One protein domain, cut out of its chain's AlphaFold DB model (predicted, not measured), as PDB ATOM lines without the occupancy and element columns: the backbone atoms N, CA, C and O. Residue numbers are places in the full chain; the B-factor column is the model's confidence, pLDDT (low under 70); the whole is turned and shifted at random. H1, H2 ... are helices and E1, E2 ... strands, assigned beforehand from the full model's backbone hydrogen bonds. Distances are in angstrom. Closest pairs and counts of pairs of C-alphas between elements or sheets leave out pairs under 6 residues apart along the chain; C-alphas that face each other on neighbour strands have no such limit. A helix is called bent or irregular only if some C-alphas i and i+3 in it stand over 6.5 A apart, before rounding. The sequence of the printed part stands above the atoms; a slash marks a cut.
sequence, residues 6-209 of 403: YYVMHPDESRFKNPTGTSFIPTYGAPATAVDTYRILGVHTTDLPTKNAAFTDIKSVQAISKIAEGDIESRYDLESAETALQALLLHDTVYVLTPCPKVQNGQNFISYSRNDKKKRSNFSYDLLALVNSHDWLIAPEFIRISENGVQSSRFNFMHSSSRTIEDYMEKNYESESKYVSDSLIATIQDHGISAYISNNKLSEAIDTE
ATOM      1  N   TYR A   6     -33.372 -12.945 -30.069       61.72
ATOM      2  CA  TYR A   6     -32.815 -11.755 -30.715       61.72
ATOM      3  C   TYR A   6     -33.594 -11.399 -31.981       61.72
ATOM      4  O   TYR A   6     -33.780 -12.253 -32.846       61.72
ATOM      5  N   TYR A   7     -34.007 -10.136 -32.102       65.25
ATOM      6  CA  TYR A   7     -34.763  -9.634 -33.253       65.25
ATOM      7  C   TYR A   7     -34.163  -8.340 -33.813       65.25
ATOM      8  O   TYR A   7     -33.630  -7.513 -33.073       65.25
ATOM      9  N   VAL A   8     -34.298  -8.134 -35.122       66.25
ATOM     10  CA  VAL A   8     -34.012  -6.856 -35.790       66.25
ATOM     11  C   VAL A   8     -35.353  -6.230 -36.167       66.25
ATOM     12  O   VAL A   8     -36.160  -6.873 -36.834       66.25
ATOM     13  N   MET A   9     -35.626  -5.007 -35.702       62.56
ATOM     14  CA  MET A   9     -36.973  -4.412 -35.812       62.56
ATOM     15  C   MET A   9     -37.310  -3.836 -37.199       62.56
ATOM     16  O   MET A   9     -38.457  -3.478 -37.450       62.56
ATOM     17  N   HIS A  10     -36.338  -3.774 -38.111       64.81
ATOM     18  CA  HIS A  10     -36.483  -3.173 -39.439       64.81
ATOM     19  C   HIS A  10     -35.892  -4.079 -40.532       64.81
ATOM     20  O   HIS A  10     -34.998  -4.875 -40.234       64.81
ATOM     21  N   PRO A  11     -36.404  -3.997 -41.779       62.50
ATOM     22  CA  PRO A  11     -35.907  -4.799 -42.896       62.50
ATOM     23  C   PRO A  11     -34.442  -4.476 -43.196       62.50
ATOM     24  O   PRO A  11     -34.068  -3.311 -43.167       62.50
ATOM     25  N   ASP A  12     -33.647  -5.507 -43.488       71.06
ATOM     26  CA  ASP A  12     -32.262  -5.397 -43.956       71.06
ATOM     27  C   ASP A  12     -32.175  -5.572 -45.482       71.06
ATOM     28  O   ASP A  12     -33.122  -6.060 -46.104       71.06
ATOM     29  N   GLU A  13     -31.071  -5.152 -46.111       70.88
ATOM     30  CA  GLU A  13     -30.897  -5.261 -47.573       70.88
ATOM     31  C   GLU A  13     -30.830  -6.715 -48.037       70.88
ATOM     32  O   GLU A  13     -31.273  -7.071 -49.130       70.88
ATOM     33  N   SER A  14     -30.276  -7.575 -47.186       64.44
ATOM     34  CA  SER A  14     -30.055  -8.979 -47.497       64.44
ATOM     35  C   SER A  14     -31.344  -9.805 -47.525       64.44
ATOM     36  O   SER A  14     -31.392 -10.842 -48.188       64.44
ATOM     37  N   ARG A  15     -32.415  -9.320 -46.884       66.25
ATOM     38  CA  ARG A  15     -33.727  -9.970 -46.782       66.25
ATOM     39  C   ARG A  15     -34.342 -10.272 -48.144       66.25
ATOM     40  O   ARG A  15     -35.081 -11.245 -48.279       66.25
ATOM     41  N   PHE A  16     -34.031  -9.455 -49.149       65.62
ATOM     42  CA  PHE A  16     -34.502  -9.641 -50.523       65.62
ATOM     43  C   PHE A  16     -33.770 -10.774 -51.258       65.62
ATOM     44  O   PHE A  16     -34.311 -11.325 -52.213       65.62
ATOM     45  N   LYS A  17     -32.566 -11.148 -50.805       64.25
ATOM     46  CA  LYS A  17     -31.770 -12.262 -51.352       64.25
ATOM     47  C   LYS A  17     -31.927 -13.548 -50.547       64.25
ATOM     48  O   LYS A  17     -31.940 -14.624 -51.134       64.25
ATOM     49  N   ASN A  18     -32.053 -13.436 -49.225       57.06
ATOM     50  CA  ASN A  18     -32.261 -14.552 -48.309       57.06
ATOM     51  C   ASN A  18     -33.312 -14.183 -47.246       57.06
ATOM     52  O   ASN A  18     -33.081 -13.278 -46.446       57.06
ATOM     53  N   PRO A  19     -34.448 -14.902 -47.163       54.22
ATOM     54  CA  PRO A  19     -35.498 -14.617 -46.181       54.22
ATOM     55  C   PRO A  19     -35.081 -14.929 -44.731       54.22
ATOM     56  O   PRO A  19     -35.735 -14.485 -43.788       54.22
ATOM     57  N   THR A  20     -33.987 -15.670 -44.541       48.19
ATOM     58  CA  THR A  20     -33.313 -15.865 -43.254       48.19
ATOM     59  C   THR A  20     -32.308 -14.724 -43.067       48.19
ATOM     60  O   THR A  20     -31.212 -14.795 -43.615       48.19
ATOM     61  N   GLY A  21     -32.712 -13.646 -42.383       52.44
ATOM     62  CA  GLY A  21     -31.985 -12.365 -42.344       52.44
ATOM     63  C   GLY A  21     -30.479 -12.477 -42.075       52.44
ATOM     64  O   GLY A  21     -30.051 -13.260 -41.228       52.44
ATOM     65  N   THR A  22     -29.679 -11.678 -42.787       58.47
ATOM     66  CA  THR A  22     -28.209 -11.665 -42.679       58.47
ATOM     67  C   THR A  22     -27.666 -10.253 -42.437       58.47
ATOM     68  O   THR A  22     -26.753  -9.785 -43.117       58.47
ATOM     69  N   SER A  23     -28.226  -9.564 -41.438       57.78
ATOM     70  CA  SER A  23     -27.582  -8.392 -40.832       57.78
ATOM     71  C   SER A  23     -26.298  -8.828 -40.122       57.78
ATOM     72  O   SER A  23     -26.326  -9.757 -39.310       57.78
ATOM     73  N   PHE A  24     -25.180  -8.151 -40.386       59.38
ATOM     74  CA  PHE A  24     -23.929  -8.450 -39.700       59.38
ATOM     75  C   PHE A  24     -23.913  -7.727 -38.353       59.38
ATOM     76  O   PHE A  24     -23.764  -6.505 -38.256       59.38
ATOM     77  N   ILE A  25     -24.111  -8.510 -37.296       61.91
ATOM     78  CA  ILE A  25     -24.051  -8.044 -35.918       61.91
ATOM     79  C   ILE A  25     -22.683  -8.475 -35.381       61.91
ATOM     80  O   ILE A  25     -22.503  -9.655 -35.082       61.91
ATOM     81  N   PRO A  26     -21.724  -7.554 -35.183       53.22
ATOM     82  CA  PRO A  26     -20.398  -7.876 -34.655       53.22
ATOM     83  C   PRO A  26     -20.446  -8.400 -33.204       53.22
ATOM     84  O   PRO A  26     -19.423  -8.744 -32.621       53.22
ATOM     85  N   THR A  27     -21.638  -8.479 -32.600       50.53
ATOM     86  CA  THR A  27     -21.860  -8.963 -31.239       50.53
ATOM     87  C   THR A  27     -22.882 -10.107 -31.233       50.53
ATOM     88  O   THR A  27     -24.095  -9.912 -31.155       50.53
ATOM     89  N   TYR A  28     -22.394 -11.347 -31.296       43.34
ATOM     90  CA  TYR A  28     -23.217 -12.522 -31.006       43.34
ATOM     91  C   TYR A  28     -23.584 -12.534 -29.511       43.34
ATOM     92  O   TYR A  28     -22.813 -13.018 -28.688       43.34
ATOM     93  N   GLY A  29     -24.758 -11.991 -29.178       45.78
ATOM     94  CA  GLY A  29     -25.524 -12.282 -27.962       45.78
ATOM     95  C   GLY A  29     -24.985 -11.755 -26.617       45.78
ATOM     96  O   GLY A  29     -23.889 -12.084 -26.183       45.78
ATOM     97  N   ALA A  30     -25.864 -11.046 -25.897       41.25
ATOM     98  CA  ALA A  30     -25.769 -10.577 -24.499       41.25
ATOM     99  C   ALA A  30     -25.109  -9.182 -24.300       41.25
ATOM    100  O   ALA A  30     -24.617  -8.604 -25.273       41.25
ATOM    101  N   PRO A  31     -25.310  -8.538 -23.123       43.94
ATOM    102  CA  PRO A  31     -25.386  -7.080 -22.980       43.94
ATOM    103  C   PRO A  31     -24.084  -6.404 -23.393       43.94
ATOM    104  O   PRO A  31     -23.017  -6.973 -23.158       43.94
ATOM    105  N   ALA A  32     -24.190  -5.174 -23.928       49.53
ATOM    106  CA  ALA A  32     -23.050  -4.278 -24.130       49.53
ATOM    107  C   ALA A  32     -22.126  -4.457 -22.928       49.53
ATOM    108  O   ALA A  32     -22.573  -4.346 -21.799       49.53
ATOM    109  N   THR A  33     -20.887  -4.871 -23.075       48.94
ATOM    110  CA  THR A  33     -19.940  -5.020 -21.957       48.94
ATOM    111  C   THR A  33     -18.617  -4.461 -22.439       48.94
ATOM    112  O   THR A  33     -18.448  -4.256 -23.637       48.94
ATOM    113  N   ALA A  34     -17.659  -4.231 -21.539       45.75
ATOM    114  CA  ALA A  34     -16.288  -3.935 -21.956       45.75
ATOM    115  C   ALA A  34     -15.772  -4.977 -22.976       45.75
ATOM    116  O   ALA A  34     -14.981  -4.644 -23.846       45.75
ATOM    117  N   VAL A  35     -16.292  -6.212 -22.931       41.03
ATOM    118  CA  VAL A  35     -16.039  -7.284 -23.906       41.03
ATOM    119  C   VAL A  35     -16.558  -6.960 -25.312       41.03
ATOM    120  O   VAL A  35     -15.890  -7.318 -26.272       41.03
ATOM    121  N   ASP A  36     -17.683  -6.257 -25.472       49.09
ATOM    122  CA  ASP A  36     -18.147  -5.802 -26.794       49.09
ATOM    123  C   ASP A  36     -17.213  -4.716 -27.356       49.09
ATOM    124  O   ASP A  36     -16.896  -4.742 -28.540       49.09
ATOM    125  N   THR A  37     -16.668  -3.838 -26.506       47.22
ATOM    126  CA  THR A  37     -15.603  -2.886 -26.877       47.22
ATOM    127  C   THR A  37     -14.285  -3.599 -27.222       47.22
ATOM    128  O   THR A  37     -13.632  -3.254 -28.201       47.22
ATOM    129  N   TYR A  38     -13.914  -4.652 -26.485       42.94
ATOM    130  CA  TYR A  38     -12.759  -5.501 -26.813       42.94
ATOM    131  C   TYR A  38     -12.984  -6.388 -28.048       42.94
ATOM    132  O   TYR A  38     -12.012  -6.794 -28.668       42.94
ATOM    133  N   ARG A  39     -14.230  -6.690 -28.435       45.75
ATOM    134  CA  ARG A  39     -14.579  -7.424 -29.668       45.75
ATOM    135  C   ARG A  39     -14.708  -6.517 -30.881       45.75
ATOM    136  O   ARG A  39     -14.376  -6.962 -31.966       45.75
ATOM    137  N   ILE A  40     -15.090  -5.258 -30.686       46.62
ATOM    138  CA  ILE A  40     -14.852  -4.175 -31.646       46.62
ATOM    139  C   ILE A  40     -13.346  -4.073 -31.958       46.62
ATOM    140  O   ILE A  40     -12.970  -3.940 -33.115       46.62
ATOM    141  N   LEU A  41     -12.482  -4.221 -30.948       43.69
ATOM    142  CA  LEU A  41     -11.028  -4.359 -31.141       43.69
ATOM    143  C   LEU A  41     -10.620  -5.763 -31.648       43.69
ATOM    144  O   LEU A  41      -9.577  -5.929 -32.265       43.69
ATOM    145  N   GLY A  42     -11.444  -6.782 -31.393       37.78
ATOM    146  CA  GLY A  42     -11.254  -8.191 -31.760       37.78
ATOM    147  C   GLY A  42     -11.885  -8.602 -33.096       37.78
ATOM    148  O   GLY A  42     -11.983  -9.804 -33.374       37.78
ATOM    149  N   VAL A  43     -12.283  -7.630 -33.928       45.97
ATOM    150  CA  VAL A  43     -12.795  -7.808 -35.304       45.97
ATOM    151  C   VAL A  43     -11.832  -8.630 -36.175       45.97
ATOM    152  O   VAL A  43     -12.255  -9.250 -37.144       45.97
ATOM    153  N   HIS A  44     -10.580  -8.789 -35.739       38.41
ATOM    154  CA  HIS A  44      -9.610  -9.776 -36.222       38.41
ATOM    155  C   HIS A  44     -10.144 -11.236 -36.310       38.41
ATOM    156  O   HIS A  44      -9.522 -12.079 -36.956       38.41
ATOM    157  N   THR A  45     -11.270 -11.571 -35.659       38.78
ATOM    158  CA  THR A  45     -11.883 -12.920 -35.666       38.78
ATOM    159  C   THR A  45     -13.296 -12.985 -36.243       38.78
ATOM    160  O   THR A  45     -13.846 -14.079 -36.365       38.78
ATOM    161  N   THR A  46     -13.903 -11.850 -36.593       47.00
ATOM    162  CA  THR A  46     -15.217 -11.863 -37.237       47.00
ATOM    163  C   THR A  46     -15.067 -12.113 -38.730       47.00
ATOM    164  O   THR A  46     -14.149 -11.576 -39.343       47.00
ATOM    165  N   ASP A  47     -15.975 -12.899 -39.310       49.53
ATOM    166  CA  ASP A  47     -16.124 -13.109 -40.751       49.53
ATOM    167  C   ASP A  47     -16.360 -11.770 -41.483       49.53
ATOM    168  O   ASP A  47     -17.481 -11.455 -41.872       49.53
ATOM    169  N   LEU A  48     -15.317 -10.963 -41.682       57.06
ATOM    170  CA  LEU A  48     -15.258  -9.871 -42.655       57.06
ATOM    171  C   LEU A  48     -14.372 -10.343 -43.814       57.06
ATOM    172  O   LEU A  48     -13.223  -9.913 -43.938       57.06
ATOM    173  N   PRO A  49     -14.833 -11.269 -44.678       51.66
ATOM    174  CA  PRO A  49     -13.977 -11.922 -45.636       51.66
ATOM    175  C   PRO A  49     -14.368 -11.440 -47.026       51.66
ATOM    176  O   PRO A  49     -14.741 -12.241 -47.874       51.66
ATOM    177  N   THR A  50     -14.336 -10.137 -47.293       59.47
ATOM    178  CA  THR A  50     -14.530  -9.669 -48.667       59.47
ATOM    179  C   THR A  50     -13.487  -8.627 -49.027       59.47
ATOM    180  O   THR A  50     -13.568  -7.448 -48.696       59.47
ATOM    181  N   LYS A  51     -12.466  -9.094 -49.756       65.06
ATOM    182  CA  LYS A  51     -11.656  -8.220 -50.611       65.06
ATOM    183  C   LYS A  51     -12.632  -7.458 -51.515       65.06
ATOM    184  O   LYS A  51     -13.569  -8.073 -52.015       65.06
ATOM    185  N   ASN A  52     -12.403  -6.162 -51.720       80.25
ATOM    186  CA  ASN A  52     -13.311  -5.265 -52.449       80.25
ATOM    187  C   ASN A  52     -14.629  -4.926 -51.722       80.25
ATOM    188  O   ASN A  52     -15.702  -4.888 -52.336       80.25
ATOM    189  N   ALA A  53     -14.549  -4.728 -50.406       87.12
ATOM    190  CA  ALA A  53     -15.643  -4.186 -49.616       87.12
ATOM    191  C   ALA A  53     -15.485  -2.680 -49.372       87.12
ATOM    192  O   ALA A  53     -14.368  -2.151 -49.321       87.12
ATOM    193  N   ALA A  54     -16.613  -2.026 -49.114       89.69
ATOM    194  CA  ALA A  54     -16.654  -0.655 -48.641       89.69
ATOM    195  C   ALA A  54     -17.699  -0.440 -47.547       89.69
ATOM    196  O   ALA A  54     -18.757  -1.062 -47.557       89.69
ATOM    197  N   PHE A  55     -17.423   0.496 -46.648       89.69
ATOM    198  CA  PHE A  55     -18.390   1.056 -45.719       89.69
ATOM    199  C   PHE A  55     -19.072   2.278 -46.327       89.69
ATOM    200  O   PHE A  55     -18.419   3.129 -46.936       89.69
ATOM    201  N   THR A  56     -20.379   2.379 -46.113       92.06
ATOM    202  CA  THR A  56     -21.173   3.582 -46.370       92.06
ATOM    203  C   THR A  56     -22.075   3.880 -45.177       92.06
ATOM    204  O   THR A  56     -22.143   3.088 -44.238       92.06
ATOM    205  N   ASP A  57     -22.755   5.022 -45.174       90.94
ATOM    206  CA  ASP A  57     -23.666   5.407 -44.104       90.94
ATOM    207  C   ASP A  57     -25.097   5.644 -44.603       90.94
ATOM    208  O   ASP A  57     -25.381   5.793 -45.793       90.94
ATOM    209  N   ILE A  58     -26.029   5.710 -43.652       89.88
ATOM    210  CA  ILE A  58     -27.449   5.966 -43.926       89.88
ATOM    211  C   ILE A  58     -27.656   7.278 -44.701       89.88
ATOM    212  O   ILE A  58     -28.605   7.388 -45.476       89.88
ATOM    213  N   LYS A  59     -26.786   8.279 -44.512       91.50
ATOM    214  CA  LYS A  59     -26.926   9.591 -45.151       91.50
ATOM    215  C   LYS A  59     -26.614   9.525 -46.646       91.50
ATOM    216  O   LYS A  59     -27.397  10.052 -47.434       91.50
ATOM    217  N   SER A  60     -25.534   8.854 -47.043       93.94
ATOM    218  CA  SER A  60     -25.218   8.602 -48.450       93.94
ATOM    219  C   SER A  60     -26.318   7.766 -49.116       93.94
ATOM    220  O   SER A  60     -26.797   8.117 -50.193       93.94
ATOM    221  N   VAL A  61     -26.795   6.713 -48.440       93.12
ATOM    222  CA  VAL A  61     -27.875   5.836 -48.933       93.12
ATOM    223  C   VAL A  61     -29.195   6.594 -49.131       93.12
ATOM    224  O   VAL A  61     -29.879   6.419 -50.142       93.12
ATOM    225  N   GLN A  62     -29.553   7.472 -48.194       92.81
ATOM    226  CA  GLN A  62     -30.720   8.341 -48.334       92.81
ATOM    227  C   GLN A  62     -30.560   9.290 -49.528       92.81
ATOM    228  O   GLN A  62     -31.481   9.435 -50.328       92.81
ATOM    229  N   ALA A  63     -29.395   9.925 -49.662       94.50
ATOM    230  CA  ALA A  63     -29.148  10.924 -50.693       94.50
ATOM    231  C   ALA A  63     -29.239  10.350 -52.114       94.50
ATOM    232  O   ALA A  63     -29.859  10.962 -52.980       94.50
ATOM    233  N   ILE A  64     -28.698   9.153 -52.356       95.12
ATOM    234  CA  ILE A  64     -28.844   8.511 -53.670       95.12
ATOM    235  C   ILE A  64     -30.289   8.093 -53.960       95.12
ATOM    236  O   ILE A  64     -30.734   8.162 -55.099       95.12
ATOM    237  N   SER A  65     -31.054   7.727 -52.932       93.19
ATOM    238  CA  SER A  65     -32.470   7.376 -53.098       93.19
ATOM    239  C   SER A  65     -33.308   8.604 -53.452       93.19
ATOM    240  O   SER A  65     -34.161   8.528 -54.338       93.19
ATOM    241  N   LYS A  66     -32.984   9.771 -52.867       93.44
ATOM    242  CA  LYS A  66     -33.581  11.053 -53.265       93.44
ATOM    243  C   LYS A  66     -33.414  11.313 -54.763       93.44
ATOM    244  O   LYS A  66     -34.355  11.795 -55.366       93.44
ATOM    245  N   ILE A  67     -32.305  10.922 -55.406       93.69
ATOM    246  CA  ILE A  67     -32.140  11.088 -56.866       93.69
ATOM    247  C   ILE A  67     -33.260  10.393 -57.656       93.69
ATOM    248  O   ILE A  67     -33.677  10.929 -58.676       93.69
ATOM    249  N   ALA A  68     -33.804   9.267 -57.191       91.12
ATOM    250  CA  ALA A  68     -34.891   8.569 -57.881       91.12
ATOM    251  C   ALA A  68     -36.296   8.996 -57.429       91.12
ATOM    252  O   ALA A  68     -37.170   9.200 -58.273       91.12
ATOM    253  N   GLU A  69     -36.531   9.113 -56.119       89.88
ATOM    254  CA  GLU A  69     -37.895   9.161 -55.556       89.88
ATOM    255  C   GLU A  69     -38.234  10.426 -54.747       89.88
ATOM    256  O   GLU A  69     -39.392  10.605 -54.376       89.88
ATOM    257  N   GLY A  70     -37.255  11.281 -54.435       85.88
ATOM    258  CA  GLY A  70     -37.440  12.446 -53.559       85.88
ATOM    259  C   GLY A  70     -36.926  13.740 -54.177       85.88
ATOM    260  O   GLY A  70     -36.388  13.727 -55.271       85.88
ATOM    261  N   ASP A  71     -37.053  14.866 -53.486       87.56
ATOM    262  CA  ASP A  71     -36.466  16.120 -53.964       87.56
ATOM    263  C   ASP A  71     -35.031  16.294 -53.444       87.56
ATOM    264  O   ASP A  71     -34.703  15.932 -52.306       87.56
ATOM    265  N   ILE A  72     -34.164  16.858 -54.285       91.88
ATOM    266  CA  ILE A  72     -32.822  17.291 -53.884       91.88
ATOM    267  C   ILE A  72     -32.903  18.660 -53.209       91.88
ATOM    268  O   ILE A  72     -33.312  19.654 -53.807       91.88
ATOM    269  N   GLU A  73     -32.479  18.714 -51.948       91.25
ATOM    270  CA  GLU A  73     -32.673  19.888 -51.091       91.25
ATOM    271  C   GLU A  73     -31.418  20.759 -51.002       91.25
ATOM    272  O   GLU A  73     -31.489  21.914 -50.591       91.25
ATOM    273  N   SER A  74     -30.250  20.218 -51.348       91.31
ATOM    274  CA  SER A  74     -28.986  20.942 -51.228       91.31
ATOM    275  C   SER A  74     -27.892  20.358 -52.109       91.31
ATOM    276  O   SER A  74     -27.939  19.198 -52.521       91.31
ATOM    277  N   ARG A  75     -26.818  21.125 -52.308       90.44
ATOM    278  CA  ARG A  75     -25.576  20.617 -52.901       90.44
ATOM    279  C   ARG A  75     -24.997  19.429 -52.127       90.44
ATOM    280  O   ARG A  75     -24.383  18.544 -52.716       90.44
ATOM    281  N   TYR A  76     -25.202  19.395 -50.815       91.94
ATOM    282  CA  TYR A  76     -24.711  18.315 -49.971       91.94
ATOM    283  C   TYR A  76     -25.394  16.970 -50.278       91.94
ATOM    284  O   TYR A  76     -24.756  15.920 -50.159       91.94
ATOM    285  N   ASP A  77     -26.657  16.982 -50.716       93.62
ATOM    286  CA  ASP A  77     -27.337  15.769 -51.185       93.62
ATOM    287  C   ASP A  77     -26.648  15.211 -52.443       93.62
ATOM    288  O   ASP A  77     -26.435  14.004 -52.528       93.62
ATOM    289  N   LEU A  78     -26.198  16.065 -53.372       94.19
ATOM    290  CA  LEU A  78     -25.457  15.627 -54.567       94.19
ATOM    291  C   LEU A  78     -24.108  14.989 -54.207       94.19
ATOM    292  O   LEU A  78     -23.775  13.917 -54.704       94.19
ATOM    293  N   GLU A  79     -23.341  15.620 -53.313       94.19
ATOM    294  CA  GLU A  79     -22.063  15.066 -52.837       94.19
ATOM    295  C   GLU A  79     -22.280  13.764 -52.041       94.19
ATOM    296  O   GLU A  79     -21.471  12.842 -52.098       94.19
ATOM    297  N   SER A  80     -23.399  13.646 -51.321       94.75
ATOM    298  CA  SER A  80     -23.727  12.425 -50.580       94.75
ATOM    299  C   SER A  80     -24.192  11.284 -51.475       94.75
ATOM    300  O   SER A  80     -23.843  10.131 -51.218       94.75
ATOM    301  N   ALA A  81     -24.928  11.595 -52.541       96.12
ATOM    302  CA  ALA A  81     -25.270  10.632 -53.575       96.12
ATOM    303  C   ALA A  81     -24.008  10.130 -54.295       96.12
ATOM    304  O   ALA A  81     -23.873   8.930 -54.518       96.12
ATOM    305  N   GLU A  82     -23.042  11.011 -54.574       96.06
ATOM    306  CA  GLU A  82     -21.740  10.619 -55.128       96.06
ATOM    307  C   GLU A  82     -20.988   9.651 -54.210       96.06
ATOM    308  O   GLU A  82     -20.438   8.650 -54.664       96.06
ATOM    309  N   THR A  83     -20.970   9.922 -52.905       94.50
ATOM    310  CA  THR A  83     -20.359   9.035 -51.905       94.50
ATOM    311  C   THR A  83     -21.003   7.643 -51.915       94.50
ATOM    312  O   THR A  83     -20.291   6.637 -51.874       94.50
ATOM    313  N   ALA A  84     -22.329   7.555 -52.062       95.44
ATOM    314  CA  ALA A  84     -23.008   6.271 -52.245       95.44
ATOM    315  C   ALA A  84     -22.641   5.597 -53.577       95.44
ATOM    316  O   ALA A  84     -22.399   4.391 -53.597       95.44
ATOM    317  N   LEU A  85     -22.554   6.353 -54.679       96.44
ATOM    318  CA  LEU A  85     -22.137   5.832 -55.986       96.44
ATOM    319  C   LEU A  85     -20.709   5.279 -55.955       96.44
ATOM    320  O   LEU A  85     -20.454   4.244 -56.563       96.44
ATOM    321  N   GLN A  86     -19.787   5.898 -55.215       95.00
ATOM    322  CA  GLN A  86     -18.437   5.358 -55.033       95.00
ATOM    323  C   GLN A  86     -18.474   3.964 -54.395       95.00
ATOM    324  O   GLN A  86     -17.849   3.039 -54.913       95.00
ATOM    325  N   ALA A  87     -19.247   3.788 -53.319       93.56
ATOM    326  CA  ALA A  87     -19.423   2.479 -52.692       93.56
ATOM    327  C   ALA A  87     -20.104   1.481 -53.650       93.56
ATOM    328  O   ALA A  87     -19.631   0.361 -53.824       93.56
ATOM    329  N   LEU A  88     -21.183   1.898 -54.318       94.31
ATOM    330  CA  LEU A  88     -21.998   1.039 -55.179       94.31
ATOM    331  C   LEU A  88     -21.358   0.682 -56.520       94.31
ATOM    332  O   LEU A  88     -21.713  -0.349 -57.073       94.31
ATOM    333  N   LEU A  89     -20.476   1.500 -57.092       94.94
ATOM    334  CA  LEU A  89     -19.909   1.258 -58.427       94.94
ATOM    335  C   LEU A  89     -18.495   0.680 -58.376       94.94
ATOM    336  O   LEU A  89     -18.108  -0.056 -59.290       94.94
ATOM    337  N   LEU A  90     -17.731   0.993 -57.323       92.69
ATOM    338  CA  LEU A  90     -16.318   0.622 -57.209       92.69
ATOM    339  C   LEU A  90     -16.073  -0.624 -56.347       92.69
ATOM    340  O   LEU A  90     -14.979  -1.176 -56.418       92.69
ATOM    341  N   HIS A  91     -17.078  -1.107 -55.607       91.69
ATOM    342  CA  HIS A  91     -16.948  -2.254 -54.697       91.69
ATOM    343  C   HIS A  91     -17.978  -3.342 -54.974       91.69
ATOM    344  O   HIS A  91     -19.042  -3.094 -55.548       91.69
ATOM    345  N   ASP A  92     -17.668  -4.572 -54.571       88.75
ATOM    346  CA  ASP A  92     -18.568  -5.717 -54.751       88.75
ATOM    347  C   ASP A  92     -19.426  -5.979 -53.510       88.75
ATOM    348  O   ASP A  92     -20.562  -6.447 -53.626       88.75
ATOM    349  N   THR A  93     -18.894  -5.645 -52.331       88.88
ATOM    350  CA  THR A  93     -19.604  -5.730 -51.049       88.88
ATOM    351  C   THR A  93     -19.731  -4.343 -50.428       88.88
ATOM    352  O   THR A  93     -18.759  -3.590 -50.400       88.88
ATOM    353  N   VAL A  94     -20.913  -4.004 -49.912       90.56
ATOM    354  CA  VAL A  94     -21.154  -2.708 -49.261       90.56
ATOM    355  C   VAL A  94     -21.762  -2.918 -47.884       90.56
ATOM    356  O   VAL A  94     -22.870  -3.425 -47.744       90.56
ATOM    357  N   TYR A  95     -21.049  -2.488 -46.857       88.25
ATOM    358  CA  TYR A  95     -21.524  -2.514 -45.487       88.25
ATOM    359  C   TYR A  95     -22.143  -1.161 -45.134       88.25
ATOM    360  O   TYR A  95     -21.465  -0.133 -45.175       88.25
ATOM    361  N   VAL A  96     -23.427  -1.151 -44.786       88.19
ATOM    362  CA  VAL A  96     -24.125   0.073 -44.376       88.19
ATOM    363  C   VAL A  96     -24.012   0.224 -42.869       88.19
ATOM    364  O   VAL A  96     -24.526  -0.593 -42.107       88.19
ATOM    365  N   LEU A  97     -23.329   1.272 -42.426       85.75
ATOM    366  CA  LEU A  97     -23.182   1.582 -41.015       85.75
ATOM    367  C   LEU A  97     -24.512   2.050 -40.445       85.75
ATOM    368  O   LEU A  97     -25.001   3.138 -40.764       85.75
ATOM    369  N   THR A  98     -25.043   1.237 -39.543       81.44
ATOM    370  CA  THR A  98     -26.299   1.518 -38.863       81.44
ATOM    371  C   THR A  98     -26.045   1.471 -37.356       81.44
ATOM    372  O   THR A  98     -26.013   0.386 -36.765       81.44
ATOM    373  N   PRO A  99     -25.843   2.640 -36.711       79.25
ATOM    374  CA  PRO A  99     -25.812   2.732 -35.257       79.25
ATOM    375  C   PRO A  99     -27.102   2.145 -34.689       79.25
ATOM    376  O   PRO A  99     -28.196   2.436 -35.183       79.25
ATOM    377  N   CYS A 100     -26.992   1.278 -33.688       79.06
ATOM    378  CA  CYS A 100     -28.167   0.632 -33.120       79.06
ATOM    379  C   CYS A 100     -27.984   0.309 -31.633       79.06
ATOM    380  O   CYS A 100     -27.161  -0.527 -31.285       79.06
ATOM    381  N   PRO A 101     -28.757   0.881 -30.704       78.69
ATOM    382  CA  PRO A 101     -28.785   0.357 -29.352       78.69
ATOM    383  C   PRO A 101     -29.373  -1.062 -29.335       78.69
ATOM    384  O   PRO A 101     -30.375  -1.374 -29.994       78.69
ATOM    385  N   LYS A 102     -28.777  -1.921 -28.506       79.94
ATOM    386  CA  LYS A 102     -29.429  -3.143 -28.032       79.94
ATOM    387  C   LYS A 102     -30.529  -2.729 -27.065       79.94
ATOM    388  O   LYS A 102     -30.271  -2.024 -26.098       79.94
ATOM    389  N   VAL A 103     -31.740  -3.198 -27.291       79.69
ATOM    390  CA  VAL A 103     -32.926  -2.850 -26.514       79.69
ATOM    391  C   VAL A 103     -33.481  -4.107 -25.867       79.69
ATOM    392  O   VAL A 103     -33.801  -5.066 -26.558       79.69
ATOM    393  N   GLN A 104     -33.612  -4.107 -24.545       82.44
ATOM    394  CA  GLN A 104     -34.293  -5.161 -23.805       82.44
ATOM    395  C   GLN A 104     -35.748  -4.760 -23.540       82.44
ATOM    396  O   GLN A 104     -36.006  -3.811 -22.795       82.44
ATOM    397  N   ASN A 105     -36.673  -5.533 -24.113       77.62
ATOM    398  CA  ASN A 105     -38.113  -5.420 -23.909       77.62
ATOM    399  C   ASN A 105     -38.572  -6.516 -22.933       77.62
ATOM    400  O   ASN A 105     -38.616  -7.703 -23.263       77.62
ATOM    401  N   GLY A 106     -38.894  -6.132 -21.697       75.19
ATOM    402  CA  GLY A 106     -39.244  -7.095 -20.650       75.19
ATOM    403  C   GLY A 106     -38.072  -8.008 -20.256       75.19
ATOM    404  O   GLY A 106     -36.912  -7.601 -20.267       75.19
ATOM    405  N   GLN A 107     -38.356  -9.252 -19.854       71.00
ATOM    406  CA  GLN A 107     -37.336 -10.121 -19.244       71.00
ATOM    407  C   GLN A 107     -36.487 -10.923 -20.247       71.00
ATOM    408  O   GLN A 107     -35.319 -11.159 -19.955       71.00
ATOM    409  N   ASN A 108     -37.013 -11.286 -21.426       72.31
ATOM    410  CA  ASN A 108     -36.358 -12.252 -22.333       72.31
ATOM    411  C   ASN A 108     -36.181 -11.785 -23.789       72.31
ATOM    412  O   ASN A 108     -35.550 -12.497 -24.574       72.31
ATOM    413  N   PHE A 109     -36.719 -10.622 -24.168       73.81
ATOM    414  CA  PHE A 109     -36.635 -10.135 -25.544       73.81
ATOM    415  C   PHE A 109     -35.554  -9.072 -25.663       73.81
ATOM    416  O   PHE A 109     -35.623  -8.035 -25.004       73.81
ATOM    417  N   ILE A 110     -34.562  -9.330 -26.513       76.19
ATOM    418  CA  ILE A 110     -33.541  -8.349 -26.872       76.19
ATOM    419  C   ILE A 110     -33.672  -8.068 -28.364       76.19
ATOM    420  O   ILE A 110     -33.630  -8.974 -29.190       76.19
ATOM    421  N   SER A 111     -33.819  -6.805 -28.729       76.62
ATOM    422  CA  SER A 111     -33.885  -6.363 -30.116       76.62
ATOM    423  C   SER A 111     -32.780  -5.369 -30.428       76.62
ATOM    424  O   SER A 111     -32.379  -4.597 -29.564       76.62
ATOM    425  N   TYR A 112     -32.322  -5.339 -31.673       78.50
ATOM    426  CA  TYR A 112     -31.495  -4.249 -32.184       78.50
ATOM    427  C   TYR A 112     -32.422  -3.215 -32.809       78.50
ATOM    428  O   TYR A 112     -33.101  -3.500 -33.802       78.50
ATOM    429  N   SER A 113     -32.482  -2.034 -32.197       79.56
ATOM    430  CA  SER A 113     -33.250  -0.924 -32.748       79.56
ATOM    431  C   SER A 113     -32.339  -0.136 -33.676       79.56
ATOM    432  O   SER A 113     -31.309   0.367 -33.240       79.56
ATOM    433  N   ARG A 114     -32.670  -0.064 -34.966       78.69
ATOM    434  CA  ARG A 114     -31.842   0.637 -35.955       78.69
ATOM    435  C   ARG A 114     -32.070   2.137 -35.858       78.69
ATOM    436  O   ARG A 114     -33.210   2.582 -35.922       78.69
ATOM    437  N   ASN A 115     -30.999   2.917 -35.765       76.38
ATOM    438  CA  ASN A 115     -31.075   4.375 -35.786       76.38
ATOM    439  C   ASN A 115     -31.032   4.902 -37.232       76.38
ATOM    440  O   ASN A 115     -30.170   5.697 -37.602       76.38
ATOM    441  N   ASP A 116     -31.942   4.416 -38.081       72.56
ATOM    442  CA  ASP A 116     -32.074   4.885 -39.466       72.56
ATOM    443  C   ASP A 116     -33.009   6.098 -39.592       72.56
ATOM    444  O   ASP A 116     -33.049   6.744 -40.640       72.56
ATOM    445  N   LYS A 117     -33.748   6.437 -38.524       71.12
ATOM    446  CA  LYS A 117     -34.769   7.496 -38.478       71.12
ATOM    447  C   LYS A 117     -35.792   7.402 -39.624       71.12
ATOM    448  O   LYS A 117     -36.285   8.433 -40.073       71.12
ATOM    449  N   LYS A 118     -36.076   6.198 -40.144       74.12
ATOM    450  CA  LYS A 118     -36.898   5.991 -41.359       74.12
ATOM    451  C   LYS A 118     -36.396   6.764 -42.591       74.12
ATOM    452  O   LYS A 118     -37.161   7.028 -43.515       74.12
ATOM    453  N   LYS A 119     -35.115   7.145 -42.620       80.75
ATOM    454  CA  LYS A 119     -34.500   7.863 -43.749       80.75
ATOM    455  C   LYS A 119     -34.298   6.975 -44.970       80.75
ATOM    456  O   LYS A 119     -34.117   7.481 -46.071       80.75
ATOM    457  N   ARG A 120     -34.298   5.659 -44.761       85.25
ATOM    458  CA  ARG A 120     -34.154   4.647 -45.801       85.25
ATOM    459  C   ARG A 120     -35.524   4.217 -46.302       85.25
ATOM    460  O   ARG A 120     -36.331   3.689 -45.541       85.25
ATOM    461  N   SER A 121     -35.769   4.439 -47.584       87.38
ATOM    462  CA  SER A 121     -36.961   3.977 -48.291       87.38
ATOM    463  C   SER A 121     -36.820   2.522 -48.743       87.38
ATOM    464  O   SER A 121     -35.716   1.975 -48.771       87.38
ATOM    465  N   ASN A 122     -37.922   1.911 -49.186       86.94
ATOM    466  CA  ASN A 122     -37.876   0.604 -49.853       86.94
ATOM    467  C   ASN A 122     -36.978   0.633 -51.098       86.94
ATOM    468  O   ASN A 122     -36.212  -0.302 -51.309       86.94
ATOM    469  N   PHE A 123     -37.000   1.732 -51.859       89.50
ATOM    470  CA  PHE A 123     -36.113   1.910 -53.006       89.50
ATOM    471  C   PHE A 123     -34.636   1.855 -52.596       89.50
ATOM    472  O   PHE A 123     -33.836   1.205 -53.264       89.50
ATOM    473  N   SER A 124     -34.270   2.466 -51.463       89.75
ATOM    474  CA  SER A 124     -32.896   2.420 -50.952       89.75
ATOM    475  C   SER A 124     -32.422   0.992 -50.656       89.75
ATOM    476  O   SER A 124     -31.283   0.635 -50.967       89.75
ATOM    477  N   TYR A 125     -33.302   0.152 -50.097       87.62
ATOM    478  CA  TYR A 125     -33.016  -1.259 -49.848       87.62
ATOM    479  C   TYR A 125     -32.899  -2.040 -51.163       87.62
ATOM    480  O   TYR A 125     -31.938  -2.787 -51.342       87.62
ATOM    481  N   ASP A 126     -33.813  -1.811 -52.107       88.44
ATOM    482  CA  ASP A 126     -33.798  -2.438 -53.433       88.44
ATOM    483  C   ASP A 126     -32.554  -2.075 -54.251       88.44
ATOM    484  O   ASP A 126     -32.061  -2.891 -55.036       88.44
ATOM    485  N   LEU A 127     -32.061  -0.844 -54.095       90.25
ATOM    486  CA  LEU A 127     -30.870  -0.354 -54.771       90.25
ATOM    487  C   LEU A 127     -29.601  -0.977 -54.186       90.25
ATOM    488  O   LEU A 127     -28.737  -1.442 -54.926       90.25
ATOM    489  N   LEU A 128     -29.488  -1.041 -52.860       89.62
ATOM    490  CA  LEU A 128     -28.354  -1.700 -52.214       89.62
ATOM    491  C   LEU A 128     -28.369  -3.216 -52.425       89.62
ATOM    492  O   LEU A 128     -27.305  -3.826 -52.515       89.62
ATOM    493  N   ALA A 129     -29.538  -3.837 -52.579       86.62
ATOM    494  CA  ALA A 129     -29.642  -5.250 -52.933       86.62
ATOM    495  C   ALA A 129     -28.995  -5.583 -54.296       86.62
ATOM    496  O   ALA A 129     -28.713  -6.749 -54.568       86.62
ATOM    497  N   LEU A 130     -28.682  -4.600 -55.149       87.75
ATOM    498  CA  LEU A 130     -27.898  -4.829 -56.372       87.75
ATOM    499  C   LEU A 130     -26.471  -5.317 -56.089       87.75
ATOM    500  O   LEU A 130     -25.867  -5.992 -56.922       87.75
ATOM    501  N   VAL A 131     -25.931  -5.004 -54.912       87.19
ATOM    502  CA  VAL A 131     -24.591  -5.416 -54.477       87.19
ATOM    503  C   VAL A 131     -24.689  -6.420 -53.332       87.19
ATOM    504  O   VAL A 131     -25.781  -6.680 -52.816       87.19
ATOM    505  N   ASN A 132     -23.580  -7.052 -52.948       85.88
ATOM    506  CA  ASN A 132     -23.570  -7.848 -51.723       85.88
ATOM    507  C   ASN A 132     -23.584  -6.891 -50.521       85.88
ATOM    508  O   ASN A 132     -22.532  -6.530 -49.999       85.88
ATOM    509  N   SER A 133     -24.758  -6.364 -50.178       86.88
ATOM    510  CA  SER A 133     -24.910  -5.376 -49.118       86.88
ATOM    511  C   SER A 133     -25.399  -5.994 -47.823       86.88
ATOM    512  O   SER A 133     -26.249  -6.886 -47.819       86.88
ATOM    513  N   HIS A 134     -24.851  -5.484 -46.724       83.94
ATOM    514  CA  HIS A 134     -25.232  -5.883 -45.381       83.94
ATOM    515  C   HIS A 134     -25.244  -4.668 -44.465       83.94
ATOM    516  O   HIS A 134     -24.269  -3.919 -44.399       83.94
ATOM    517  N   ASP A 135     -26.302  -4.522 -43.683       81.75
ATOM    518  CA  ASP A 135     -26.260  -3.650 -42.523       81.75
ATOM    519  C   ASP A 135     -25.200  -4.126 -41.526       81.75
ATOM    520  O   ASP A 135     -25.238  -5.260 -41.032       81.75
ATOM    521  N   TRP A 136     -24.278  -3.225 -41.196       80.75
ATOM    522  CA  TRP A 136     -23.329  -3.400 -40.115       80.75
ATOM    523  C   TRP A 136     -23.847  -2.707 -38.860       80.75
ATOM    524  O   TRP A 136     -23.770  -1.485 -38.690       80.75
ATOM    525  N   LEU A 137     -24.425  -3.528 -37.988       77.81
ATOM    526  CA  LEU A 137     -25.135  -3.096 -36.794       77.81
ATOM    527  C   LEU A 137     -24.160  -2.908 -35.629       77.81
ATOM    528  O   LEU A 137     -23.908  -3.838 -34.864       77.81
ATOM    529  N   ILE A 138     -23.612  -1.704 -35.469       74.75
ATOM    530  CA  ILE A 138     -22.742  -1.396 -34.327       74.75
ATOM    531  C   ILE A 138     -23.609  -0.941 -33.159       74.75
ATOM    532  O   ILE A 138     -24.328   0.057 -33.250       74.75
ATOM    533  N   ALA A 139     -23.517  -1.693 -32.061       76.19
ATOM    534  CA  ALA A 139     -24.302  -1.465 -30.862       76.19
ATOM    535  C   ALA A 139     -23.448  -0.977 -29.693       76.19
ATOM    536  O   ALA A 139     -23.074  -1.781 -28.834       76.19
ATOM    537  N   PRO A 140     -23.147   0.336 -29.627       71.44
ATOM    538  CA  PRO A 140     -22.341   0.890 -28.543       71.44
ATOM    539  C   PRO A 140     -23.093   0.888 -27.204       71.44
ATOM    540  O   PRO A 140     -22.494   1.108 -26.152       71.44
ATOM    541  N   GLU A 141     -24.400   0.618 -27.225       73.62
ATOM    542  CA  GLU A 141     -25.264   0.773 -26.072       73.62
ATOM    543  C   GLU A 141     -26.232  -0.392 -25.842       73.62
ATOM    544  O   GLU A 141     -26.668  -1.079 -26.766       73.62
ATOM    545  N   PHE A 142     -26.589  -0.574 -24.567       78.94
ATOM    546  CA  PHE A 142     -27.682  -1.416 -24.114       78.94
ATOM    547  C   PHE A 142     -28.700  -0.607 -23.298       78.94
ATOM    548  O   PHE A 142     -28.349  -0.017 -22.273       78.94
ATOM    549  N   ILE A 143     -29.958  -0.640 -23.731       79.25
ATOM    550  CA  ILE A 143     -31.091   0.091 -23.168       79.25
ATOM    551  C   ILE A 143     -32.107  -0.909 -22.618       79.25
ATOM    552  O   ILE A 143     -32.412  -1.914 -23.263       79.25
ATOM    553  N   ARG A 144     -32.673  -0.625 -21.443       80.44
ATOM    554  CA  ARG A 144     -33.842  -1.354 -20.921       80.44
ATOM    555  C   ARG A 144     -35.083  -0.499 -21.022       80.44
ATOM    556  O   ARG A 144     -35.035   0.682 -20.680       80.44
ATOM    557  N   ILE A 145     -36.181  -1.107 -21.445       79.00
ATOM    558  CA  ILE A 145     -37.448  -0.417 -21.665       79.00
ATOM    559  C   ILE A 145     -38.547  -1.095 -20.864       79.00
ATOM    560  O   ILE A 145     -38.603  -2.322 -20.761       79.00
ATOM    561  N   SER A 146     -39.439  -0.274 -20.319       75.81
ATOM    562  CA  SER A 146     -40.729  -0.703 -19.792       75.81
ATOM    563  C   SER A 146     -41.864   0.091 -20.420       75.81
ATOM    564  O   SER A 146     -41.640   0.995 -21.219       75.81
ATOM    565  N   GLU A 147     -43.093  -0.199 -20.002       69.50
ATOM    566  CA  GLU A 147     -44.308   0.496 -20.452       69.50
ATOM    567  C   GLU A 147     -44.244   2.028 -20.277       69.50
ATOM    568  O   GLU A 147     -44.886   2.768 -21.014       69.50
ATOM    569  N   ASN A 148     -43.405   2.506 -19.352       68.19
ATOM    570  CA  ASN A 148     -43.200   3.925 -19.042       68.19
ATOM    571  C   ASN A 148     -42.008   4.567 -19.787       68.19
ATOM    572  O   ASN A 148     -41.647   5.703 -19.481       68.19
ATOM    573  N   GLY A 149     -41.385   3.855 -20.733       73.06
ATOM    574  CA  GLY A 149     -40.252   4.334 -21.528       73.06
ATOM    575  C   GLY A 149     -38.906   3.726 -21.129       73.06
ATOM    576  O   GLY A 149     -38.825   2.615 -20.595       73.06
ATOM    577  N   VAL A 150     -37.823   4.446 -21.433       75.12
ATOM    578  CA  VAL A 150     -36.446   3.998 -21.180       75.12
ATOM    579  C   VAL A 150     -36.155   3.994 -19.675       75.12
ATOM    580  O   VAL A 150     -36.155   5.038 -19.031       75.12
ATOM    581  N   GLN A 151     -35.884   2.815 -19.111       74.38
ATOM    582  CA  GLN A 151     -35.589   2.630 -17.685       74.38
ATOM    583  C   GLN A 151     -34.114   2.835 -17.341       74.38
ATOM    584  O   GLN A 151     -33.787   3.333 -16.267       74.38
ATOM    585  N   SER A 152     -33.213   2.394 -18.219       73.19
ATOM    586  CA  SER A 152     -31.773   2.498 -17.992       73.19
ATOM    587  C   SER A 152     -31.014   2.575 -19.307       73.19
ATOM    588  O   SER A 152     -31.301   1.804 -20.225       73.19
ATOM    589  N   SER A 153     -30.008   3.441 -19.332       71.81
ATOM    590  CA  SER A 153     -29.026   3.644 -20.396       71.81
ATOM    591  C   SER A 153     -27.633   3.667 -19.758       71.81
ATOM    592  O   SER A 153     -27.497   3.901 -18.554       71.81
ATOM    593  N   ARG A 154     -26.597   3.363 -20.544       65.88
ATOM    594  CA  ARG A 154     -25.201   3.448 -20.084       65.88
ATOM    595  C   ARG A 154     -24.551   4.783 -20.379       65.88
ATOM    596  O   ARG A 154     -23.550   5.111 -19.743       65.88
ATOM    597  N   PHE A 155     -25.085   5.535 -21.333       65.75
ATOM    598  CA  PHE A 155     -24.669   6.911 -21.502       65.75
ATOM    599  C   PHE A 155     -25.284   7.732 -20.371       65.75
ATOM    600  O   PHE A 155     -26.482   7.684 -20.114       65.75
ATOM    601  N   ASN A 156     -24.447   8.488 -19.659       53.00
ATOM    602  CA  ASN A 156     -24.837   9.276 -18.482       53.00
ATOM    603  C   ASN A 156     -25.808  10.440 -18.797       53.00
ATOM    604  O   ASN A 156     -26.047  11.298 -17.949       53.00
ATOM    605  N   PHE A 157     -26.400  10.474 -19.993       53.03
ATOM    606  CA  PHE A 157     -27.316  11.503 -20.465       53.03
ATOM    607  C   PHE A 157     -28.763  10.989 -20.482       53.03
ATOM    608  O   PHE A 157     -29.385  10.860 -21.529       53.03
ATOM    609  N   MET A 158     -29.303  10.728 -19.287       48.72
ATOM    610  CA  MET A 158     -30.617  11.203 -18.813       48.72
ATOM    611  C   MET A 158     -31.400  10.199 -17.971       48.72
ATOM    612  O   MET A 158     -31.818   9.139 -18.417       48.72
ATOM    613  N   HIS A 159     -31.727  10.669 -16.768       47.22
ATOM    614  CA  HIS A 159     -32.621  10.037 -15.812       47.22
ATOM    615  C   HIS A 159     -34.097  10.478 -15.934       47.22
ATOM    616  O   HIS A 159     -34.868  10.134 -15.044       47.22
ATOM    617  N   SER A 160     -34.544  11.238 -16.956       47.00
ATOM    618  CA  SER A 160     -35.932  11.759 -16.891       47.00
ATOM    619  C   SER A 160     -36.686  12.226 -18.151       47.00
ATOM    620  O   SER A 160     -37.862  12.546 -17.990       47.00
ATOM    621  N   SER A 161     -36.133  12.293 -19.376       51.12
ATOM    622  CA  SER A 161     -36.862  12.987 -20.475       51.12
ATOM    623  C   SER A 161     -37.091  12.254 -21.800       51.12
ATOM    624  O   SER A 161     -37.776  12.810 -22.658       51.12
ATOM    625  N   SER A 162     -36.567  11.047 -22.007       56.19
ATOM    626  CA  SER A 162     -36.864  10.282 -23.229       56.19
ATOM    627  C   SER A 162     -37.952   9.259 -22.928       56.19
ATOM    628  O   SER A 162     -37.702   8.247 -22.275       56.19
ATOM    629  N   ARG A 163     -39.182   9.562 -23.360       63.75
ATOM    630  CA  ARG A 163     -40.341   8.674 -23.165       63.75
ATOM    631  C   ARG A 163     -40.314   7.494 -24.140       63.75
ATOM    632  O   ARG A 163     -40.906   6.462 -23.849       63.75
ATOM    633  N   THR A 164     -39.606   7.641 -25.261       74.75
ATOM    634  CA  THR A 164     -39.531   6.664 -26.354       74.75
ATOM    635  C   THR A 164     -38.080   6.341 -26.734       74.75
ATOM    636  O   THR A 164     -37.139   7.036 -26.335       74.75
ATOM    637  N   ILE A 165     -37.894   5.264 -27.503       73.88
ATOM    638  CA  ILE A 165     -36.589   4.858 -28.058       73.88
ATOM    639  C   ILE A 165     -36.122   5.878 -29.088       73.88
ATOM    640  O   ILE A 165     -34.941   6.192 -29.170       73.88
ATOM    641  N   GLU A 166     -37.059   6.406 -29.860       76.06
ATOM    642  CA  GLU A 166     -36.822   7.374 -30.916       76.06
ATOM    643  C   GLU A 166     -36.265   8.680 -30.335       76.06
ATOM    644  O   GLU A 166     -35.231   9.164 -30.798       76.06
ATOM    645  N   ASP A 167     -36.868   9.187 -29.251       75.50
ATOM    646  CA  ASP A 167     -36.377  10.369 -28.530       75.50
ATOM    647  C   ASP A 167     -34.974  10.134 -27.960       75.50
ATOM    648  O   ASP A 167     -34.138  11.039 -27.903       75.50
ATOM    649  N   TYR A 168     -34.717   8.911 -27.492       76.62
ATOM    650  CA  TYR A 168     -33.415   8.513 -26.979       76.62
ATOM    651  C   TYR A 168     -32.349   8.525 -28.086       76.62
ATOM    652  O   TYR A 168     -31.305   9.164 -27.934       76.62
ATOM    653  N   MET A 169     -32.635   7.853 -29.201       75.62
ATOM    654  CA  MET A 169     -31.762   7.741 -30.368       75.62
ATOM    655  C   MET A 169     -31.440   9.094 -30.986       75.62
ATOM    656  O   MET A 169     -30.329   9.308 -31.470       75.62
ATOM    657  N   GLU A 170     -32.402  10.014 -30.990       75.50
ATOM    658  CA  GLU A 170     -32.192  11.351 -31.522       75.50
ATOM    659  C   GLU A 170     -31.216  12.161 -30.668       75.50
ATOM    660  O   GLU A 170     -30.277  12.747 -31.210       75.50
ATOM    661  N   LYS A 171     -31.407  12.157 -29.347       74.19
ATOM    662  CA  LYS A 171     -30.581  12.937 -28.417       74.19
ATOM    663  C   LYS A 171     -29.171  12.373 -28.261       74.19
ATOM    664  O   LYS A 171     -28.235  13.138 -28.055       74.19
ATOM    665  N   ASN A 172     -29.010  11.055 -28.380       73.12
ATOM    666  CA  ASN A 172     -27.728  10.380 -28.161       73.12
ATOM    667  C   ASN A 172     -26.980  10.020 -29.451       73.12
ATOM    668  O   ASN A 172     -25.869   9.496 -29.374       73.12
ATOM    669  N   TYR A 173     -27.522  10.372 -30.625       72.12
ATOM    670  CA  TYR A 173     -26.916  10.090 -31.932       72.12
ATOM    671  C   TYR A 173     -25.445  10.512 -32.025       72.12
ATOM    672  O   TYR A 173     -24.632   9.811 -32.623       72.12
ATOM    673  N   GLU A 174     -25.085  11.659 -31.443       68.88
ATOM    674  CA  GLU A 174     -23.706  12.166 -31.450       68.88
ATOM    675  C   GLU A 174     -22.752  11.276 -30.666       68.88
ATOM    676  O   GLU A 174     -21.686  10.912 -31.163       68.88
ATOM    677  N   SER A 175     -23.163  10.898 -29.457       70.69
ATOM    678  CA  SER A 175     -22.367  10.031 -28.594       70.69
ATOM    679  C   SER A 175     -22.236   8.643 -29.216       70.69
ATOM    680  O   SER A 175     -21.126   8.126 -29.295       70.69
ATOM    681  N   GLU A 176     -23.328   8.079 -29.744       73.00
ATOM    682  CA  GLU A 176     -23.312   6.804 -30.471       73.00
ATOM    683  C   GLU A 176     -22.386   6.853 -31.694       73.00
ATOM    684  O   GLU A 176     -21.566   5.953 -31.877       73.00
ATOM    685  N   SER A 177     -22.464   7.920 -32.499       73.00
ATOM    686  CA  SER A 177     -21.656   8.077 -33.716       73.00
ATOM    687  C   SER A 177     -20.157   8.055 -33.421       73.00
ATOM    688  O   SER A 177     -19.402   7.476 -34.197       73.00
ATOM    689  N   LYS A 178     -19.714   8.618 -32.290       74.25
ATOM    690  CA  LYS A 178     -18.298   8.585 -31.905       74.25
ATOM    691  C   LYS A 178     -17.793   7.153 -31.696       74.25
ATOM    692  O   LYS A 178     -16.812   6.761 -32.317       74.25
ATOM    693  N   TYR A 179     -18.497   6.351 -30.895       73.62
ATOM    694  CA  TYR A 179     -18.112   4.951 -30.654       73.62
ATOM    695  C   TYR A 179     -18.185   4.096 -31.924       73.62
ATOM    696  O   TYR A 179     -17.376   3.188 -32.120       73.62
ATOM    697  N   VAL A 180     -19.150   4.386 -32.800       75.81
ATOM    698  CA  VAL A 180     -19.259   3.752 -34.120       75.81
ATOM    699  C   VAL A 180     -18.044   4.090 -34.983       75.81
ATOM    700  O   VAL A 180     -17.488   3.194 -35.614       75.81
ATOM    701  N   SER A 181     -17.600   5.348 -34.972       76.12
ATOM    702  CA  SER A 181     -16.423   5.784 -35.725       76.12
ATOM    703  C   SER A 181     -15.136   5.119 -35.226       76.12
ATOM    704  O   SER A 181     -14.395   4.555 -36.026       76.12
ATOM    705  N   ASP A 182     -14.927   5.055 -33.906       73.81
ATOM    706  CA  ASP A 182     -13.774   4.361 -33.310       73.81
ATOM    707  C   ASP A 182     -13.726   2.874 -33.723       73.81
ATOM    708  O   ASP A 182     -12.672   2.339 -34.074       73.81
ATOM    709  N   SER A 183     -14.891   2.215 -33.750       72.12
ATOM    710  CA  SER A 183     -15.025   0.812 -34.171       72.12
ATOM    711  C   SER A 183     -14.688   0.602 -35.649       72.12
ATOM    712  O   SER A 183     -14.061  -0.383 -36.050       72.12
ATOM    713  N   LEU A 184     -15.128   1.547 -36.471       76.56
ATOM    714  CA  LEU A 184     -14.917   1.550 -37.905       76.56
ATOM    715  C   LEU A 184     -13.443   1.783 -38.254       76.56
ATOM    716  O   LEU A 184     -12.926   1.083 -39.120       76.56
ATOM    717  N   ILE A 185     -12.753   2.698 -37.565       77.12
ATOM    718  CA  ILE A 185     -11.320   2.963 -37.776       77.12
ATOM    719  C   ILE A 185     -10.499   1.694 -37.582       77.12
ATOM    720  O   ILE A 185      -9.730   1.339 -38.474       77.12
ATOM    721  N   ALA A 186     -10.699   0.995 -36.460       69.69
ATOM    722  CA  ALA A 186      -9.990  -0.252 -36.173       69.69
ATOM    723  C   ALA A 186     -10.195  -1.272 -37.304       69.69
ATOM    724  O   ALA A 186      -9.250  -1.854 -37.829       69.69
ATOM    725  N   THR A 187     -11.437  -1.402 -37.769       72.00
ATOM    726  CA  THR A 187     -11.781  -2.345 -38.837       72.00
ATOM    727  C   THR A 187     -11.151  -1.971 -40.177       72.00
ATOM    728  O   THR A 187     -10.649  -2.847 -40.885       72.00
ATOM    729  N   ILE A 188     -11.155  -0.685 -40.539       75.25
ATOM    730  CA  ILE A 188     -10.547  -0.224 -41.787       75.25
ATOM    731  C   ILE A 188      -9.030  -0.415 -41.764       75.25
ATOM    732  O   ILE A 188      -8.475  -0.877 -42.758       75.25
ATOM    733  N   GLN A 189      -8.364  -0.064 -40.661       72.12
ATOM    734  CA  GLN A 189      -6.909  -0.180 -40.541       72.12
ATOM    735  C   GLN A 189      -6.451  -1.634 -40.668       72.12
ATOM    736  O   GLN A 189      -5.506  -1.912 -41.404       72.12
ATOM    737  N   ASP A 190      -7.174  -2.558 -40.037       68.31
ATOM    738  CA  ASP A 190      -6.813  -3.975 -40.046       68.31
ATOM    739  C   ASP A 190      -7.108  -4.663 -41.393       68.31
ATOM    740  O   ASP A 190      -6.355  -5.538 -41.823       68.31
ATOM    741  N   HIS A 191      -8.188  -4.272 -42.085       71.75
ATOM    742  CA  HIS A 191      -8.682  -4.992 -43.272       71.75
ATOM    743  C   HIS A 191      -8.506  -4.237 -44.602       71.75
ATOM    744  O   HIS A 191      -8.732  -4.811 -45.670       71.75
ATOM    745  N   GLY A 192      -8.111  -2.961 -44.581       72.00
ATOM    746  CA  GLY A 192      -7.913  -2.137 -45.783       72.00
ATOM    747  C   GLY A 192      -9.197  -1.827 -46.571       72.00
ATOM    748  O   GLY A 192      -9.142  -1.623 -47.791       72.00
ATOM    749  N   ILE A 193     -10.349  -1.824 -45.893       81.25
ATOM    750  CA  ILE A 193     -11.692  -1.606 -46.464       81.25
ATOM    751  C   ILE A 193     -11.922  -0.106 -46.717       81.25
ATOM    752  O   ILE A 193     -11.603   0.718 -45.868       81.25
ATOM    753  N   SER A 194     -12.489   0.287 -47.865       85.56
ATOM    754  CA  SER A 194     -12.795   1.712 -48.104       85.56
ATOM    755  C   SER A 194     -13.902   2.194 -47.173       85.56
ATOM    756  O   SER A 194     -14.857   1.465 -46.935       85.56
ATOM    757  N   ALA A 195     -13.865   3.457 -46.758       88.75
ATOM    758  CA  ALA A 195     -15.013   4.112 -46.138       88.75
ATOM    759  C   ALA A 195     -15.429   5.358 -46.928       88.75
ATOM    760  O   ALA A 195     -14.623   6.276 -47.133       88.75
ATOM    761  N   TYR A 196     -16.695   5.359 -47.351       91.19
ATOM    762  CA  TYR A 196     -17.383   6.420 -48.084       91.19
ATOM    763  C   TYR A 196     -18.536   6.934 -47.227       91.19
ATOM    764  O   TYR A 196     -19.657   6.429 -47.285       91.19
ATOM    765  N   ILE A 197     -18.226   7.909 -46.379       90.25
ATOM    766  CA  ILE A 197     -19.109   8.366 -45.312       90.25
ATOM    767  C   ILE A 197     -19.457   9.827 -45.543       90.25
ATOM    768  O   ILE A 197     -18.566  10.673 -45.579       90.25
ATOM    769  N   SER A 198     -20.749  10.123 -45.675       89.69
ATOM    770  CA  SER A 198     -21.213  11.503 -45.780       89.69
ATOM    771  C   SER A 198     -21.307  12.172 -44.413       89.69
ATOM    772  O   SER A 198     -20.984  13.347 -44.278       89.69
ATOM    773  N   ASN A 199     -21.765  11.466 -43.382       85.44
ATOM    774  CA  ASN A 199     -21.980  12.026 -42.058       85.44
ATOM    775  C   ASN A 199     -20.675  12.567 -41.461       85.44
ATOM    776  O   ASN A 199     -19.824  11.793 -41.029       85.44
ATOM    777  N   ASN A 200     -20.589  13.897 -41.357       81.75
ATOM    778  CA  ASN A 200     -19.427  14.620 -40.837       81.75
ATOM    779  C   ASN A 200     -18.915  14.046 -39.503       81.75
ATOM    780  O   ASN A 200     -17.715  13.882 -39.315       81.75
ATOM    781  N   LYS A 201     -19.832  13.652 -38.608       77.12
ATOM    782  CA  LYS A 201     -19.494  13.109 -37.280       77.12
ATOM    783  C   LYS A 201     -18.788  11.758 -37.345       77.12
ATOM    784  O   LYS A 201     -18.028  11.418 -36.447       77.12
ATOM    785  N   LEU A 202     -19.074  10.972 -38.380       75.81
ATOM    786  CA  LEU A 202     -18.390   9.712 -38.638       75.81
ATOM    787  C   LEU A 202     -17.113   9.960 -39.453       75.81
ATOM    788  O   LEU A 202     -16.079   9.390 -39.127       75.81
ATOM    789  N   SER A 203     -17.155  10.837 -40.462       75.44
ATOM    790  CA  SER A 203     -16.036  11.065 -41.384       75.44
ATOM    791  C   SER A 203     -14.819  11.745 -40.753       75.44
ATOM    792  O   SER A 203     -13.708  11.476 -41.190       75.44
ATOM    793  N   GLU A 204     -15.001  12.608 -39.745       68.12
ATOM    794  CA  GLU A 204     -13.909  13.367 -39.101       68.12
ATOM    795  C   GLU A 204     -12.777  12.489 -38.554       68.12
ATOM    796  O   GLU A 204     -11.633  12.931 -38.489       68.12
ATOM    797  N   ALA A 205     -13.079  11.247 -38.179       60.62
ATOM    798  CA  ALA A 205     -12.103  10.349 -37.581       60.62
ATOM    799  C   ALA A 205     -11.539   9.312 -38.580       60.62
ATOM    800  O   ALA A 205     -10.648   8.541 -38.234       60.62
ATOM    801  N   ILE A 206     -12.025   9.296 -39.828       69.69
ATOM    802  CA  ILE A 206     -11.696   8.265 -40.819       69.69
ATOM    803  C   ILE A 206     -10.813   8.852 -41.922       69.69
ATOM    804  O   ILE A 206     -11.298   9.265 -42.976       69.69
ATOM    805  N   ASP A 207      -9.499   8.815 -41.713       65.38
ATOM    806  CA  ASP A 207      -8.521   9.131 -42.757       65.38
ATOM    807  C   ASP A 207      -7.903   7.850 -43.314       65.38
ATOM    808  O   ASP A 207      -6.902   7.328 -42.824       65.38
ATOM    809  N   THR A 208      -8.590   7.260 -44.288       66.88
ATOM    810  CA  THR A 208      -8.154   6.011 -44.911       66.88
ATOM    811  C   THR A 208      -8.251   6.148 -46.419       66.88
ATOM    812  O   THR A 208      -9.314   6.462 -46.973       66.88
ATOM    813  N   GLU A 209      -7.117   5.935 -47.081       70.31
ATOM    814  CA  GLU A 209      -6.968   5.996 -48.527       70.31
ATOM    815  C   GLU A 209      -6.517   4.624 -49.036       70.31
ATOM    816  O   GLU A 209      -5.433   4.138 -48.726       70.31
TER     817      GLU A 209
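Overview. This is residues 6 to 209 of the 403 residues of an uncharacterized protein of Thalassospira marina (UniProt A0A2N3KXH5). Two twisted sheets follow each other through the domain: a five-stranded one, E1 E5 E4 E7 E8, makes one end, and E3 runs on into E4 from a four-stranded one, E6 E3 E2 E9. H3 and H4 pack on one face of the four-stranded sheet, and the long, kinked H6 covers its other face and reaches the five-stranded sheet with residues 165 to 168. The printed part has 204 residues with seven named helices and nine named strands, in the order E1 H1 H2 E2 H3 H4 E3 E4 E5 H5 E6 E7 E8 H6 E9 H7. The five-stranded sheet is mixed and the other is parallel throughout; the class is mixed, helices and strands. The whole is compact and rounded, with a radius of gyration of the C-alphas of 16.5 A and spans of 44, 40 and 36 A.

Along the chain. The five-stranded sheet holds E1, residues 6 to 8, E5, residues 109 to 112, E4, residues 102 to 105, E7, residues 142 to 146, 13.8 A long, and E8, residues 149 to 152. C-alpha 6 is at (-32.815, -11.755, -30.715). The other sheet holds E6, residues 132 to 138, 18.6 A, E3, residues 93 to 99, 19.0 A, E2, residues 53 to 57, 13.7 A, and E9, residues 194 to 196. The longer helices are H3, residues 58 to 69, 16.0 A, H4, residues 75 to 90, 22.5 A, and H6, residues 165 to 191, 33.3 A, from (-36.589, 4.858, -28.058) to (-8.682, -4.992, -43.272). H6 is irregular: C-alphas 171 and 174 are 7.6 A apart, and it has a kink of 67 degrees near residue 172. The shorter helices are H1, residues 13 to 16, H2, residues 34 to 40, H5, residues 122 to 128, and H7, residues 200 to 203.

Arrangement. In the strongly twisted five-stranded sheet, E1 and E8 are edge strands. E1 and E5 are parallel, with N 112 and O 7 at 2.9 A. E4 and E5 form an antiparallel hairpin, with N 103 and O 111 at 2.7 A. E4 and E7 are parallel, with N 104 and O 143 at 2.8 A. E7 and E8 form an antiparallel hairpin, with N 151 and O 144 at 2.8 A. H6 is on this sheet; its closest C-alphas to E8 are those of Ile 165 and Val 150, 6.9 A. In the other sheet the neighbour strands are parallel, with these backbone atoms within hydrogen-bond range: N 136 and O 96 at 2.8 A across E6 and E3, N 95 and O 54 at 2.8 A across E3 and E2, and N 55 and O 194 at 2.8 A across E2 and E9. It is in three layers, helices on both faces of a sheet: H3 and H4 on one face, H6 on the other. E2, H3 H4, E3 form a strand-helix-strand unit, parallel neighbour strands with helices between, and its crossover is right-handed. H4 runs along E2 at 19 degrees on the local plane, at a height of 10.1 A over the sheet. H3 and H4 touch, about perpendicular at 81 degrees; the C-alphas of Ile 64 and Ala 81 are closest, 4.2 A. H5 touches H3, with the C-alphas of Ser 124 and Ser 65 closest at 5.4 A, and H1, with those of Tyr 125 and Glu 13 closest at 5.1 A. H1, H5 and H7 only graze the four-stranded sheet. H7 touches H6 at residues 174 to 181 alone; the C-alphas of Leu 202 and Ser 181 are closest, 5.3 A. H2 and H6 are close but not clearly touching, with the C-alphas of Ile 40 and Ser 183 closest at 5.6 A. Every O i to N i+4 pair is within hydrogen-bond range in H2, H4 and H5, 7 of 8 in H3 and 20 of 23 in H6; H1 and H7 are too short for such a pair.

Size, cuts and confidence. The C-alphas farthest apart, those of Arg 75 and Gln 107, are 47.1 A apart. The printed part has no cut. The links H1 to H2, H2 to E2 and E8 to H6 are long. The mean pLDDT of the printed part is 74.2; 64 residues are under 70, among them 14 to 51 and 154 to 163.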